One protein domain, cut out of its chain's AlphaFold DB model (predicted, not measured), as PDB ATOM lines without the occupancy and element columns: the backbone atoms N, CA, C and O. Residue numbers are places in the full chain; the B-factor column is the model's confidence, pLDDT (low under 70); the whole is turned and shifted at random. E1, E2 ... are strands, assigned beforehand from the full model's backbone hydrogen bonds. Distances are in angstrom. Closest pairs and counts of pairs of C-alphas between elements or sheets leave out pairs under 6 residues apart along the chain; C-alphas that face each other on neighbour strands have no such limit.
ATOM      1  N   ALA A  31     -37.398 -39.707 -41.081       97.81
ATOM      2  CA  ALA A  31     -37.481 -41.139 -41.334       97.81
ATOM      3  C   ALA A  31     -38.136 -41.867 -40.153       97.81
ATOM      4  O   ALA A  31     -37.865 -41.576 -38.985       97.81
ATOM      5  N   LYS A  32     -38.983 -42.850 -40.456       98.44
ATOM      6  CA  LYS A  32     -39.611 -43.711 -39.454       98.44
ATOM      7  C   LYS A  32     -38.662 -44.838 -39.086       98.44
ATOM      8  O   LYS A  32     -38.134 -45.509 -39.970       98.44
ATOM      9  N   VAL A  33     -38.498 -45.084 -37.795       97.94
ATOM     10  CA  VAL A  33     -37.789 -46.250 -37.274       97.94
ATOM     11  C   VAL A  33     -38.816 -47.277 -36.832       97.94
ATOM     12  O   VAL A  33     -39.686 -46.979 -36.013       97.94
ATOM     13  N   LEU A  34     -38.720 -48.486 -37.375       98.19
ATOM     14  CA  LEU A  34     -39.590 -49.602 -37.049       98.19
ATOM     15  C   LEU A  34     -38.793 -50.712 -36.368       98.19
ATOM     16  O   LEU A  34     -37.655 -50.997 -36.741       98.19
ATOM     17  N   VAL A  35     -39.428 -51.366 -35.401       97.12
ATOM     18  CA  VAL A  35     -38.943 -52.587 -34.757       97.12
ATOM     19  C   VAL A  35     -39.986 -53.671 -34.966       97.12
ATOM     20  O   VAL A  35     -41.147 -53.497 -34.595       97.12
ATOM     21  N   ASP A  36     -39.584 -54.773 -35.595       96.50
ATOM     22  CA  ASP A  36     -40.463 -55.898 -35.934       96.50
ATOM     23  C   ASP A  36     -41.744 -55.439 -36.673       96.50
ATOM     24  O   ASP A  36     -42.851 -55.917 -36.422       96.50
ATOM     25  N   GLY A  37     -41.596 -54.456 -37.572       95.50
ATOM     26  CA  GLY A  37     -42.684 -53.891 -38.379       95.50
ATOM     27  C   GLY A  37     -43.586 -52.877 -37.662       95.50
ATOM     28  O   GLY A  37     -44.552 -52.406 -38.262       95.50
ATOM     29  N   ARG A  38     -43.295 -52.510 -36.409       96.38
ATOM     30  CA  ARG A  38     -44.038 -51.487 -35.652       96.38
ATOM     31  C   ARG A  38     -43.223 -50.213 -35.516       96.38
ATOM     32  O   ARG A  38     -42.045 -50.281 -35.188       96.38
ATOM     33  N   GLU A  39     -43.851 -49.063 -35.740       97.25
ATOM     34  CA  GLU A  39     -43.206 -47.760 -35.547       97.25
ATOM     35  C   GLU A  39     -42.774 -47.593 -34.083       97.25
ATOM     36  O   GLU A  39     -43.578 -47.748 -33.165       97.25
ATOM     37  N   ALA A  40     -41.487 -47.323 -33.880       96.38
ATOM     38  CA  ALA A  40     -40.868 -47.149 -32.570       96.38
ATOM     39  C   ALA A  40     -40.431 -45.699 -32.327       96.38
ATOM     40  O   ALA A  40     -40.450 -45.240 -31.187       96.38
ATOM     41  N   ALA A  41     -40.027 -44.987 -33.384       97.31
ATOM     42  CA  ALA A  41     -39.627 -43.588 -33.321       97.31
ATOM     43  C   ALA A  41     -39.661 -42.932 -34.708       97.31
ATOM     44  O   ALA A  41     -39.697 -43.608 -35.736       97.31
ATOM     45  N   VAL A  42     -39.561 -41.605 -34.724       97.88
ATOM     46  CA  VAL A  42     -39.259 -40.806 -35.916       97.88
ATOM     47  C   VAL A  42     -37.911 -40.129 -35.689       97.88
ATOM     48  O   VAL A  42     -37.625 -39.676 -34.583       97.88
ATOM     49  N   MET A  43     -37.059 -40.100 -36.710       97.94
ATOM     50  CA  MET A  43     -35.751 -39.461 -36.620       97.94
ATOM     51  C   MET A  43     -35.891 -37.936 -36.641       97.94
ATOM     52  O   MET A  43     -36.453 -37.355 -37.569       97.94
ATOM     53  N   GLU A  44     -35.336 -37.283 -35.629       97.75
ATOM     54  CA  GLU A  44     -35.371 -35.839 -35.437       97.75
ATOM     55  C   GLU A  44     -34.094 -35.177 -35.948       97.75
ATOM     56  O   GLU A  44     -33.003 -35.750 -35.904       97.75
ATOM     57  N   LYS A  45     -34.221 -33.928 -36.404       96.69
ATOM     58  CA  LYS A  45     -33.074 -33.102 -36.779       96.69
ATOM     59  C   LYS A  45     -32.258 -32.754 -35.537       96.69
ATOM     60  O   LYS A  45     -32.783 -32.215 -34.570       96.69
ATOM     61  N   SER A  46     -30.955 -32.971 -35.610       93.81
ATOM     62  CA  SER A  46     -29.977 -32.518 -34.627       93.81
ATOM     63  C   SER A  46     -28.838 -31.776 -35.319       93.81
ATOM     64  O   SER A  46     -28.561 -31.984 -36.501       93.81
ATOM     65  N   VAL A  47     -28.203 -30.864 -34.585       93.19
ATOM     66  CA  VAL A  47     -27.068 -30.073 -35.069       93.19
ATOM     67  C   VAL A  47     -25.900 -30.317 -34.132       93.19
ATOM     68  O   VAL A  47     -26.028 -30.142 -32.922       93.19
ATOM     69  N   TYR A  48     -24.771 -30.747 -34.688       88.12
ATOM     70  CA  TYR A  48     -23.577 -31.031 -33.910       88.12
ATOM     71  C   TYR A  48     -23.018 -29.726 -33.341       88.12
ATOM     72  O   TYR A  48     -22.776 -28.769 -34.080       88.12
ATOM     73  N   GLY A  49     -22.828 -29.685 -32.021       86.06
ATOM     74  CA  GLY A  49     -22.385 -28.490 -31.293       86.06
ATOM     75  C   GLY A  49     -20.908 -28.132 -31.482       86.06
ATOM     76  O   GLY A  49     -20.479 -27.094 -30.990       86.06
ATOM     77  N   GLY A  50     -20.144 -28.956 -32.206       76.62
ATOM     78  CA  GLY A  50     -18.691 -28.829 -32.321       76.62
ATOM     79  C   GLY A  50     -17.956 -29.499 -31.160       76.62
ATOM     80  O   GLY A  50     -18.531 -29.756 -30.104       76.62
ATOM     81  N   GLY A  51     -16.684 -29.822 -31.378       81.88
ATOM     82  CA  GLY A  51     -15.807 -30.444 -30.386       81.88
ATOM     83  C   GLY A  51     -14.685 -31.229 -31.055       81.88
ATOM     84  O   GLY A  51     -14.477 -31.111 -32.261       81.88
ATOM     85  N   ASP A  52     -14.012 -32.089 -30.297       78.81
ATOM     86  CA  ASP A  52     -12.858 -32.855 -30.793       78.81
ATOM     87  C   ASP A  52     -13.198 -33.772 -31.984       78.81
ATOM     88  O   ASP A  52     -12.336 -34.072 -32.807       78.81
ATOM     89  N   ALA A  53     -14.464 -34.184 -32.120       75.12
ATOM     90  CA  ALA A  53     -14.923 -35.026 -33.224       75.12
ATOM     91  C   ALA A  53     -15.311 -34.257 -34.508       75.12
ATOM     92  O   ALA A  53     -15.642 -34.896 -35.507       75.12
ATOM     93  N   GLY A  54     -15.280 -32.914 -34.522       76.31
ATOM     94  CA  GLY A  54     -15.531 -32.145 -35.748       76.31
ATOM     95  C   GLY A  54     -16.019 -30.699 -35.568       76.31
ATOM     96  O   GLY A  54     -16.236 -30.222 -34.450       76.31
ATOM     97  N   PRO A  55     -16.221 -29.975 -36.683       81.81
ATOM     98  CA  PRO A  55     -16.713 -28.604 -36.655       81.81
ATOM     99  C   PRO A  55     -18.202 -28.539 -36.288       81.81
ATOM    100  O   PRO A  55     -18.997 -29.401 -36.665       81.81
ATOM    101  N   ALA A  56     -18.590 -27.482 -35.572       88.56
ATOM    102  CA  ALA A  56     -19.986 -27.207 -35.257       88.56
ATOM    103  C   ALA A  56     -20.827 -26.970 -36.524       88.56
ATOM    104  O   ALA A  56     -20.322 -26.537 -37.559       88.56
ATOM    105  N   GLY A  57     -22.134 -27.208 -36.420       86.38
ATOM    106  CA  GLY A  57     -23.103 -26.898 -37.475       86.38
ATOM    107  C   GLY A  57     -23.428 -28.059 -38.415       86.38
ATOM    108  O   GLY A  57     -24.314 -27.917 -39.258       86.38
ATOM    109  N   GLN A  58     -22.784 -29.220 -38.261       89.25
ATOM    110  CA  GLN A  58     -23.142 -30.403 -39.042       89.25
ATOM    111  C   GLN A  58     -24.539 -30.903 -38.650       89.25
ATOM    112  O   GLN A  58     -24.801 -31.210 -37.487       89.25
ATOM    113  N   VAL A  59     -25.443 -30.977 -39.629       92.44
ATOM    114  CA  VAL A  59     -26.806 -31.490 -39.441       92.44
ATOM    115  C   VAL A  59     -26.805 -33.007 -39.575       92.44
ATOM    116  O   VAL A  59     -26.241 -33.548 -40.523       92.44
ATOM    117  N   TYR A  60     -27.485 -33.681 -38.657       93.94
ATOM    118  CA  TYR A  60     -27.712 -35.121 -38.694       93.94
ATOM    119  C   TYR A  60     -29.111 -35.448 -38.171       93.94
ATOM    120  O   TYR A  60     -29.800 -34.598 -37.601       93.94
ATOM    121  N   ALA A  61     -29.539 -36.683 -38.382       96.50
ATOM    122  CA  ALA A  61     -30.799 -37.203 -37.882       96.50
ATOM    123  C   ALA A  61     -30.544 -38.158 -36.711       96.50
ATOM    124  O   ALA A  61     -29.594 -38.945 -36.742       96.50
ATOM    125  N   THR A  62     -31.389 -38.124 -35.682       97.25
ATOM    126  CA  THR A  62     -31.297 -39.066 -34.562       97.25
ATOM    127  C   THR A  62     -32.658 -39.544 -34.083       97.25
ATOM    128  O   THR A  62     -33.616 -38.784 -34.053       97.25
ATOM    129  N   ALA A  63     -32.742 -40.804 -33.671       97.50
ATOM    130  CA  ALA A  63     -33.867 -41.328 -32.910       97.50
ATOM    131  C   ALA A  63     -33.341 -42.015 -31.651       97.50
ATOM    132  O   ALA A  63     -32.354 -42.749 -31.712       97.50
ATOM    133  N   ARG A  64     -34.006 -41.795 -30.515       96.88
ATOM    134  CA  ARG A  64     -33.707 -42.460 -29.243       96.88
ATOM    135  C   ARG A  64     -34.979 -43.072 -28.690       96.88
ATOM    136  O   ARG A  64     -35.975 -42.377 -28.523       96.88
ATOM    137  N   PHE A  65     -34.951 -44.367 -28.411       95.75
ATOM    138  CA  PHE A  65     -36.105 -45.102 -27.896       95.75
ATOM    139  C   PHE A  65     -35.652 -46.349 -27.134       95.75
ATOM    140  O   PHE A  65     -34.459 -46.626 -27.014       95.75
ATOM    141  N   ARG A  66     -36.607 -47.104 -26.587       94.94
ATOM    142  CA  ARG A  66     -36.348 -48.417 -25.990       94.94
ATOM    143  C   ARG A  66     -36.988 -49.505 -26.834       94.94
ATOM    144  O   ARG A  66     -38.139 -49.367 -27.238       94.94
ATOM    145  N   ALA A  67     -36.260 -50.592 -27.053       93.75
ATOM    146  CA  ALA A  67     -36.743 -51.762 -27.778       93.75
ATOM    147  C   ALA A  67     -36.618 -53.030 -26.919       93.75
ATOM    148  O   ALA A  67     -35.716 -53.112 -26.080       93.75
ATOM    149  N   PRO A  68     -37.499 -54.029 -27.095       92.12
ATOM    150  CA  PRO A  68     -37.376 -55.290 -26.377       92.12
ATOM    151  C   PRO A  68     -36.052 -55.985 -26.705       92.12
ATOM    152  O   PRO A  68     -35.637 -56.019 -27.863       92.12
ATOM    153  N   THR A  69     -35.414 -56.583 -25.702       92.19
ATOM    154  CA  THR A  69     -34.188 -57.369 -25.891       92.19
ATOM    155  C   THR A  69     -34.419 -58.610 -26.770       92.19
ATOM    156  O   THR A  69     -35.560 -58.999 -27.067       92.19
ATOM    157  N   GLY A  70     -33.315 -59.217 -27.207       93.75
ATOM    158  CA  GLY A  70     -33.259 -60.359 -28.119       93.75
ATOM    159  C   GLY A  70     -33.041 -59.963 -29.580       93.75
ATOM    160  O   GLY A  70     -32.796 -58.801 -29.899       93.75
ATOM    161  N   SER A  71     -33.137 -60.945 -30.476       96.31
ATOM    162  CA  SER A  71     -33.033 -60.722 -31.920       96.31
ATOM    163  C   SER A  71     -34.240 -59.934 -32.431       96.31
ATOM    164  O   SER A  71     -35.378 -60.399 -32.321       96.31
ATOM    165  N   ARG A  72     -33.987 -58.737 -32.965       95.94
ATOM    166  CA  ARG A  72     -35.003 -57.806 -33.473       95.94
ATOM    167  C   ARG A  72     -34.665 -57.349 -34.873       95.94
ATOM    168  O   ARG A  72     -33.500 -57.090 -35.181       95.94
ATOM    169  N   ARG A  73     -35.688 -57.187 -35.710       97.56
ATOM    170  CA  ARG A  73     -35.541 -56.558 -37.022       97.56
ATOM    171  C   ARG A  73     -35.776 -55.061 -36.886       97.56
ATOM    172  O   ARG A  73     -36.873 -54.632 -36.543       97.56
ATOM    173  N   PHE A  74     -34.757 -54.282 -37.210       97.69
ATOM    174  CA  PHE A  74     -34.832 -52.834 -37.320       97.69
ATOM    175  C   PHE A  74     -35.019 -52.433 -38.768       97.69
ATOM    176  O   PHE A  74     -34.364 -52.983 -39.656       97.69
ATOM    177  N   GLU A  75     -35.880 -51.452 -39.001       98.12
ATOM    178  CA  GLU A  75     -36.043 -50.829 -40.306       98.12
ATOM    179  C   GLU A  75     -36.045 -49.308 -40.157       98.12
ATOM    180  O   GLU A  75     -36.658 -48.771 -39.238       98.12
ATOM    181  N   VAL A  76     -35.366 -48.613 -41.066       97.94
ATOM    182  CA  VAL A  76     -35.426 -47.151 -41.181       97.94
ATOM    183  C   VAL A  76     -36.012 -46.826 -42.545       97.94
ATOM    184  O   VAL A  76     -35.475 -47.251 -43.569       97.94
ATOM    185  N   VAL A  77     -37.138 -46.118 -42.554       97.81
ATOM    186  CA  VAL A  77     -37.910 -45.792 -43.758       97.81
ATOM    187  C   VAL A  77     -37.878 -44.285 -43.966       97.81
ATOM    188  O   VAL A  77     -38.467 -43.540 -43.183       97.81
ATOM    189  N   ALA A  78     -37.181 -43.839 -45.008       95.56
ATOM    190  CA  ALA A  78     -37.122 -42.434 -45.397       95.56
ATOM    191  C   ALA A  78     -38.468 -41.945 -45.959       95.56
ATOM    192  O   ALA A  78     -39.319 -42.737 -46.371       95.56
ATOM    193  N   ALA A  79     -38.650 -40.623 -46.010       90.50
ATOM    194  CA  ALA A  79     -39.865 -39.999 -46.538       90.50
ATOM    195  C   ALA A  79     -40.122 -40.326 -48.023       90.50
ATOM    196  O   ALA A  79     -41.268 -40.351 -48.460       90.50
ATOM    197  N   ASP A  80     -39.061 -40.617 -48.781       91.19
ATOM    198  CA  ASP A  80     -39.118 -41.043 -50.185       91.19
ATOM    199  C   ASP A  80     -39.449 -42.540 -50.368       91.19
ATOM    200  O   ASP A  80     -39.527 -43.029 -51.494       91.19
ATOM    201  N   GLY A  81     -39.647 -43.280 -49.272       92.81
ATOM    202  CA  GLY A  81     -39.972 -44.704 -49.275       92.81
ATOM    203  C   GLY A  81     -38.764 -45.642 -49.305       92.81
ATOM    204  O   GLY A  81     -38.955 -46.856 -49.170       92.81
ATOM    205  N   ARG A  82     -37.525 -45.136 -49.421       95.56
ATOM    206  CA  ARG A  82     -36.328 -45.977 -49.285       95.56
ATOM    207  C   ARG A  82     -36.287 -46.607 -47.901       95.56
ATOM    208  O   ARG A  82     -36.593 -45.969 -46.894       95.56
ATOM    209  N   ARG A  83     -35.875 -47.871 -47.855       96.81
ATOM    210  CA  ARG A  83     -35.848 -48.673 -46.636       96.81
ATOM    211  C   ARG A  83     -34.472 -49.277 -46.423       96.81
ATOM    212  O   ARG A  83     -33.931 -49.913 -47.320       96.81
ATOM    213  N   LEU A  84     -33.968 -49.131 -45.207       97.75
ATOM    214  CA  LEU A  84     -32.797 -49.839 -44.701       97.75
ATOM    215  C   LEU A  84     -33.269 -50.834 -43.648       97.75
ATOM    216  O   LEU A  84     -34.175 -50.512 -42.881       97.75
ATOM    217  N   SER A  85     -32.679 -52.025 -43.592       97.31
ATOM    218  CA  SER A  85     -33.060 -53.031 -42.601       97.31
ATOM    219  C   SER A  85     -31.864 -53.795 -42.070       97.31
ATOM    220  O   SER A  85     -30.952 -54.110 -42.830       97.31
ATOM    221  N   SER A  86     -31.904 -54.142 -40.790       96.81
ATOM    222  CA  SER A  86     -30.876 -54.949 -40.143       96.81
ATOM    223  C   SER A  86     -31.464 -55.749 -38.994       96.81
ATOM    224  O   SER A  86     -32.360 -55.275 -38.294       96.81
ATOM    225  N   THR A  87     -30.965 -56.964 -38.796       97.06
ATOM    226  CA  THR A  87     -31.328 -57.789 -37.643       97.06
ATOM    227  C   THR A  87     -30.252 -57.637 -36.585       97.06
ATOM    228  O   THR A  87     -29.077 -57.890 -36.847       97.06
ATOM    229  N   VAL A  88     -30.650 -57.232 -35.383       94.94
ATOM    230  CA  VAL A  88     -29.733 -56.933 -34.284       94.94
ATOM    231  C   VAL A  88     -30.142 -57.740 -33.063       94.94
ATOM    232  O   VAL A  88     -31.295 -57.698 -32.639       94.94
ATOM    233  N   ASP A  89     -29.183 -58.453 -32.477       94.56
ATOM    234  CA  ASP A  89     -29.354 -59.094 -31.174       94.56
ATOM    235  C   ASP A  89     -29.147 -58.061 -30.051       94.56
ATOM    236  O   ASP A  89     -28.018 -57.674 -29.713       94.56
ATOM    237  N   LEU A  90     -30.257 -57.557 -29.510       92.19
ATOM    238  CA  LEU A  90     -30.294 -56.567 -28.437       92.19
ATOM    239  C   LEU A  90     -30.082 -57.222 -27.073       92.19
ATOM    240  O   LEU A  90     -31.013 -57.742 -26.459       92.19
ATOM    241  N   ARG A  91     -28.858 -57.128 -26.556       90.44
ATOM    242  CA  ARG A  91     -28.507 -57.574 -25.192       90.44
ATOM    243  C   ARG A  91     -28.414 -56.435 -24.175       90.44
ATOM    244  O   ARG A  91     -28.396 -56.677 -22.976       90.44
ATOM    245  N   GLY A  92     -28.336 -55.203 -24.663       90.94
ATOM    246  CA  GLY A  92     -28.107 -53.977 -23.906       90.94
ATOM    247  C   GLY A  92     -28.197 -52.791 -24.858       90.94
ATOM    248  O   GLY A  92     -28.803 -52.921 -25.922       90.94
ATOM    249  N   GLU A  93     -27.587 -51.662 -24.501       94.25
ATOM    250  CA  GLU A  93     -27.611 -50.477 -25.359       94.25
ATOM    251  C   GLU A  93     -27.103 -50.772 -26.781       94.25
ATOM    252  O   GLU A  93     -26.123 -51.503 -26.988       94.25
ATOM    253  N   ALA A  94     -27.800 -50.220 -27.771       94.81
ATOM    254  CA  ALA A  94     -27.424 -50.330 -29.169       94.81
ATOM    255  C   ALA A  94     -27.370 -48.958 -29.831       94.81
ATOM    256  O   ALA A  94     -28.262 -48.130 -29.668       94.81
ATOM    257  N   TYR A  95     -26.337 -48.776 -30.639       96.25
ATOM    258  CA  TYR A  95     -26.156 -47.632 -31.510       96.25
ATOM    259  C   TYR A  95     -26.250 -48.160 -32.934       96.25
ATOM    260  O   TYR A  95     -25.614 -49.159 -33.247       96.25
ATOM    261  N   LEU A  96     -27.093 -47.560 -33.765       96.88
ATOM    262  CA  LEU A  96     -27.262 -47.926 -35.164       96.88
ATOM    263  C   LEU A  96     -26.968 -46.710 -36.036       96.88
ATOM    264  O   LEU A  96     -27.343 -45.590 -35.701       96.88
ATOM    265  N   THR A  97     -26.339 -46.942 -37.179       97.44
ATOM    266  CA  THR A  97     -26.081 -45.942 -38.212       97.44
ATOM    267  C   THR A  97     -26.879 -46.291 -39.461       97.44
ATOM    268  O   THR A  97     -26.673 -47.349 -40.056       97.44
ATOM    269  N   ALA A  98     -27.783 -45.396 -39.850       96.94
ATOM    270  CA  ALA A  98     -28.535 -45.418 -41.094       96.94
ATOM    271  C   ALA A  98     -27.778 -44.613 -42.160       96.94
ATOM    272  O   ALA A  98     -27.688 -43.387 -42.085       96.94
ATOM    273  N   ASP A  99     -27.228 -45.311 -43.148       95.56
ATOM    274  CA  ASP A  99     -26.444 -44.751 -44.245       95.56
ATOM    275  C   ASP A  99     -27.199 -44.990 -45.559       95.56
ATOM    276  O   ASP A  99     -27.048 -46.021 -46.220       95.56
ATOM    277  N   PHE A 100     -28.072 -44.048 -45.919       93.12
ATOM    278  CA  PHE A 100     -28.900 -44.146 -47.126       93.12
ATOM    279  C   PHE A 100     -28.093 -44.003 -48.420       93.12
ATOM    280  O   PHE A 100     -28.574 -44.420 -49.474       93.12
ATOM    281  N   ALA A 101     -26.887 -43.431 -48.355       91.31
ATOM    282  CA  ALA A 101     -25.974 -43.364 -49.491       91.31
ATOM    283  C   ALA A 101     -25.378 -44.742 -49.810       91.31
ATOM    284  O   ALA A 101     -25.249 -45.094 -50.980       91.31
ATOM    285  N   LYS A 102     -25.056 -45.535 -48.780       93.06
ATOM    286  CA  LYS A 102     -24.552 -46.910 -48.941       93.06
ATOM    287  C   LYS A 102     -25.643 -47.979 -48.958       93.06
ATOM    288  O   LYS A 102     -25.366 -49.114 -49.324       93.06
ATOM    289  N   GLY A 103     -26.870 -47.633 -48.575       94.25
ATOM    290  CA  GLY A 103     -27.962 -48.599 -48.466       94.25
ATOM    291  C   GLY A 103     -27.819 -49.522 -47.252       94.25
ATOM    292  O   GLY A 103     -28.281 -50.659 -47.290       94.25
ATOM    293  N   GLU A 104     -27.199 -49.045 -46.168       95.25
ATOM    294  CA  GLU A 104     -26.851 -49.866 -45.005       95.25
ATOM    295  C   GLU A 104     -27.482 -49.357 -43.705       95.25
ATOM    296  O   GLU A 104     -27.431 -48.168 -43.393       95.25
ATOM    297  N   LEU A 105     -28.002 -50.284 -42.894       95.56
ATOM    298  CA  LEU A 105     -28.273 -50.069 -41.472       95.56
ATOM    299  C   LEU A 105     -27.322 -50.958 -40.669       95.56
ATOM    300  O   LEU A 105     -27.472 -52.180 -40.645       95.56
ATOM    301  N   ARG A 106     -26.327 -50.352 -40.024       93.25
ATOM    302  CA  ARG A 106     -25.273 -51.075 -39.296       93.25
ATOM    303  C   ARG A 106     -25.242 -50.685 -37.827       93.25
ATOM    304  O   ARG A 106     -25.670 -49.589 -37.481       93.25
ATOM    305  N   ARG A 107     -24.768 -51.597 -36.986       87.19
ATOM    306  CA  ARG A 107     -24.480 -51.339 -35.574       87.19
ATOM    307  C   ARG A 107     -23.064 -50.803 -35.417       87.19
ATOM    308  O   ARG A 107     -22.210 -51.246 -36.213       87.19
TER     309      ARG A 107
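AT A GLANCE: This is residues 31 to 107 of the 107 residues of an uncharacterized protein of bacterium (UniProt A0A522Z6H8). The strands ring a small, incompletely closed barrel: the strongly twisted sheet E2 - E1 - E5 - E6 makes one wall, the hairpin of E7 and E8 continues past E6, and the later part of E4 comes round beside E2, leaving a looser place between E4 and E7. E3 and the first part of E4 form a hairpin arm that leads away from the barrel to the loop of residues 48 to 58, which makes much of the length. The printed part has 77 residues, with no named helix and eight strands, E1 to E8 in order; the three sheets, of four, two and two strands, are all antiparallel and the class is all strand. The whole is only just compact, close to loose, with a radius of gyration of the C-alphas of 13.3 A and spans of 36 by 31 by 20 A.

IN THESE COORDINATES: In the largest sheet, E1 is residues 32 to 35, 10.1 A long, from C-alpha 32 at (-39.611, -43.711, -39.454). E2 is residues 38 to 42, 11.7 A; E5, residues 70 to 77, 21.9 A; E6, residues 83 to 90, 20.6 A. E3 is residues 44 to 47, 10.1 A, and E4, the longest strand, residues 59 to 67, 25.4 A, ending at C-alpha 67, (-36.743, -51.762, -27.778). E7 is residues 94 to 99, 16.1 A, and E8 residues 104 to 106, 6.0 A, ending at (-25.273, -51.075, -39.296).

HOW THE PARTS SIT: In the sheet E2 - E1 - E5 - E6 the edge strands are E2 and E6. N 40 and O 33 of the hairpin E1 and E2 are 2.8 A apart, N 34 and O 75 of E1 and E5 2.8 A, and N 74 and O 86 of the hairpin E5 and E6 2.8 A, each within hydrogen-bond range. The three sheets are a stack of sheets, face to face in turn: the largest is face to face with E3 and E4, and with E7 and E8. The closest C-alphas of E6 and E8, Leu 84 and Leu 105, are 5.6 A apart. In the hairpin E7 and E8, N 97 and O 106 are within hydrogen-bond range at 2.7 A. The closest C-alphas of E2 and E4, Val 42 and Ala 63, are 6.2 A apart. E2 runs on into E3 across one residue, at 31 degrees. In the hairpin E3 and E4, N 46 and O 60 are within hydrogen-bond range at 2.8 A. E4 and E7 are near each other, with 9 pairs of C-alphas within 10 A, while E3 and E7 are apart.

THE WHOLE: The two C-alphas farthest apart, those of Gly 37 and Asp 52, are 37.3 A apart. The printed part has no cut and ends at Arg 107, the chain's last residue. The link E3 to E4, 11 residues, is long; the other links are tight. The mean pLDDT of the printed part is 93.5, and no printed residue is under 70.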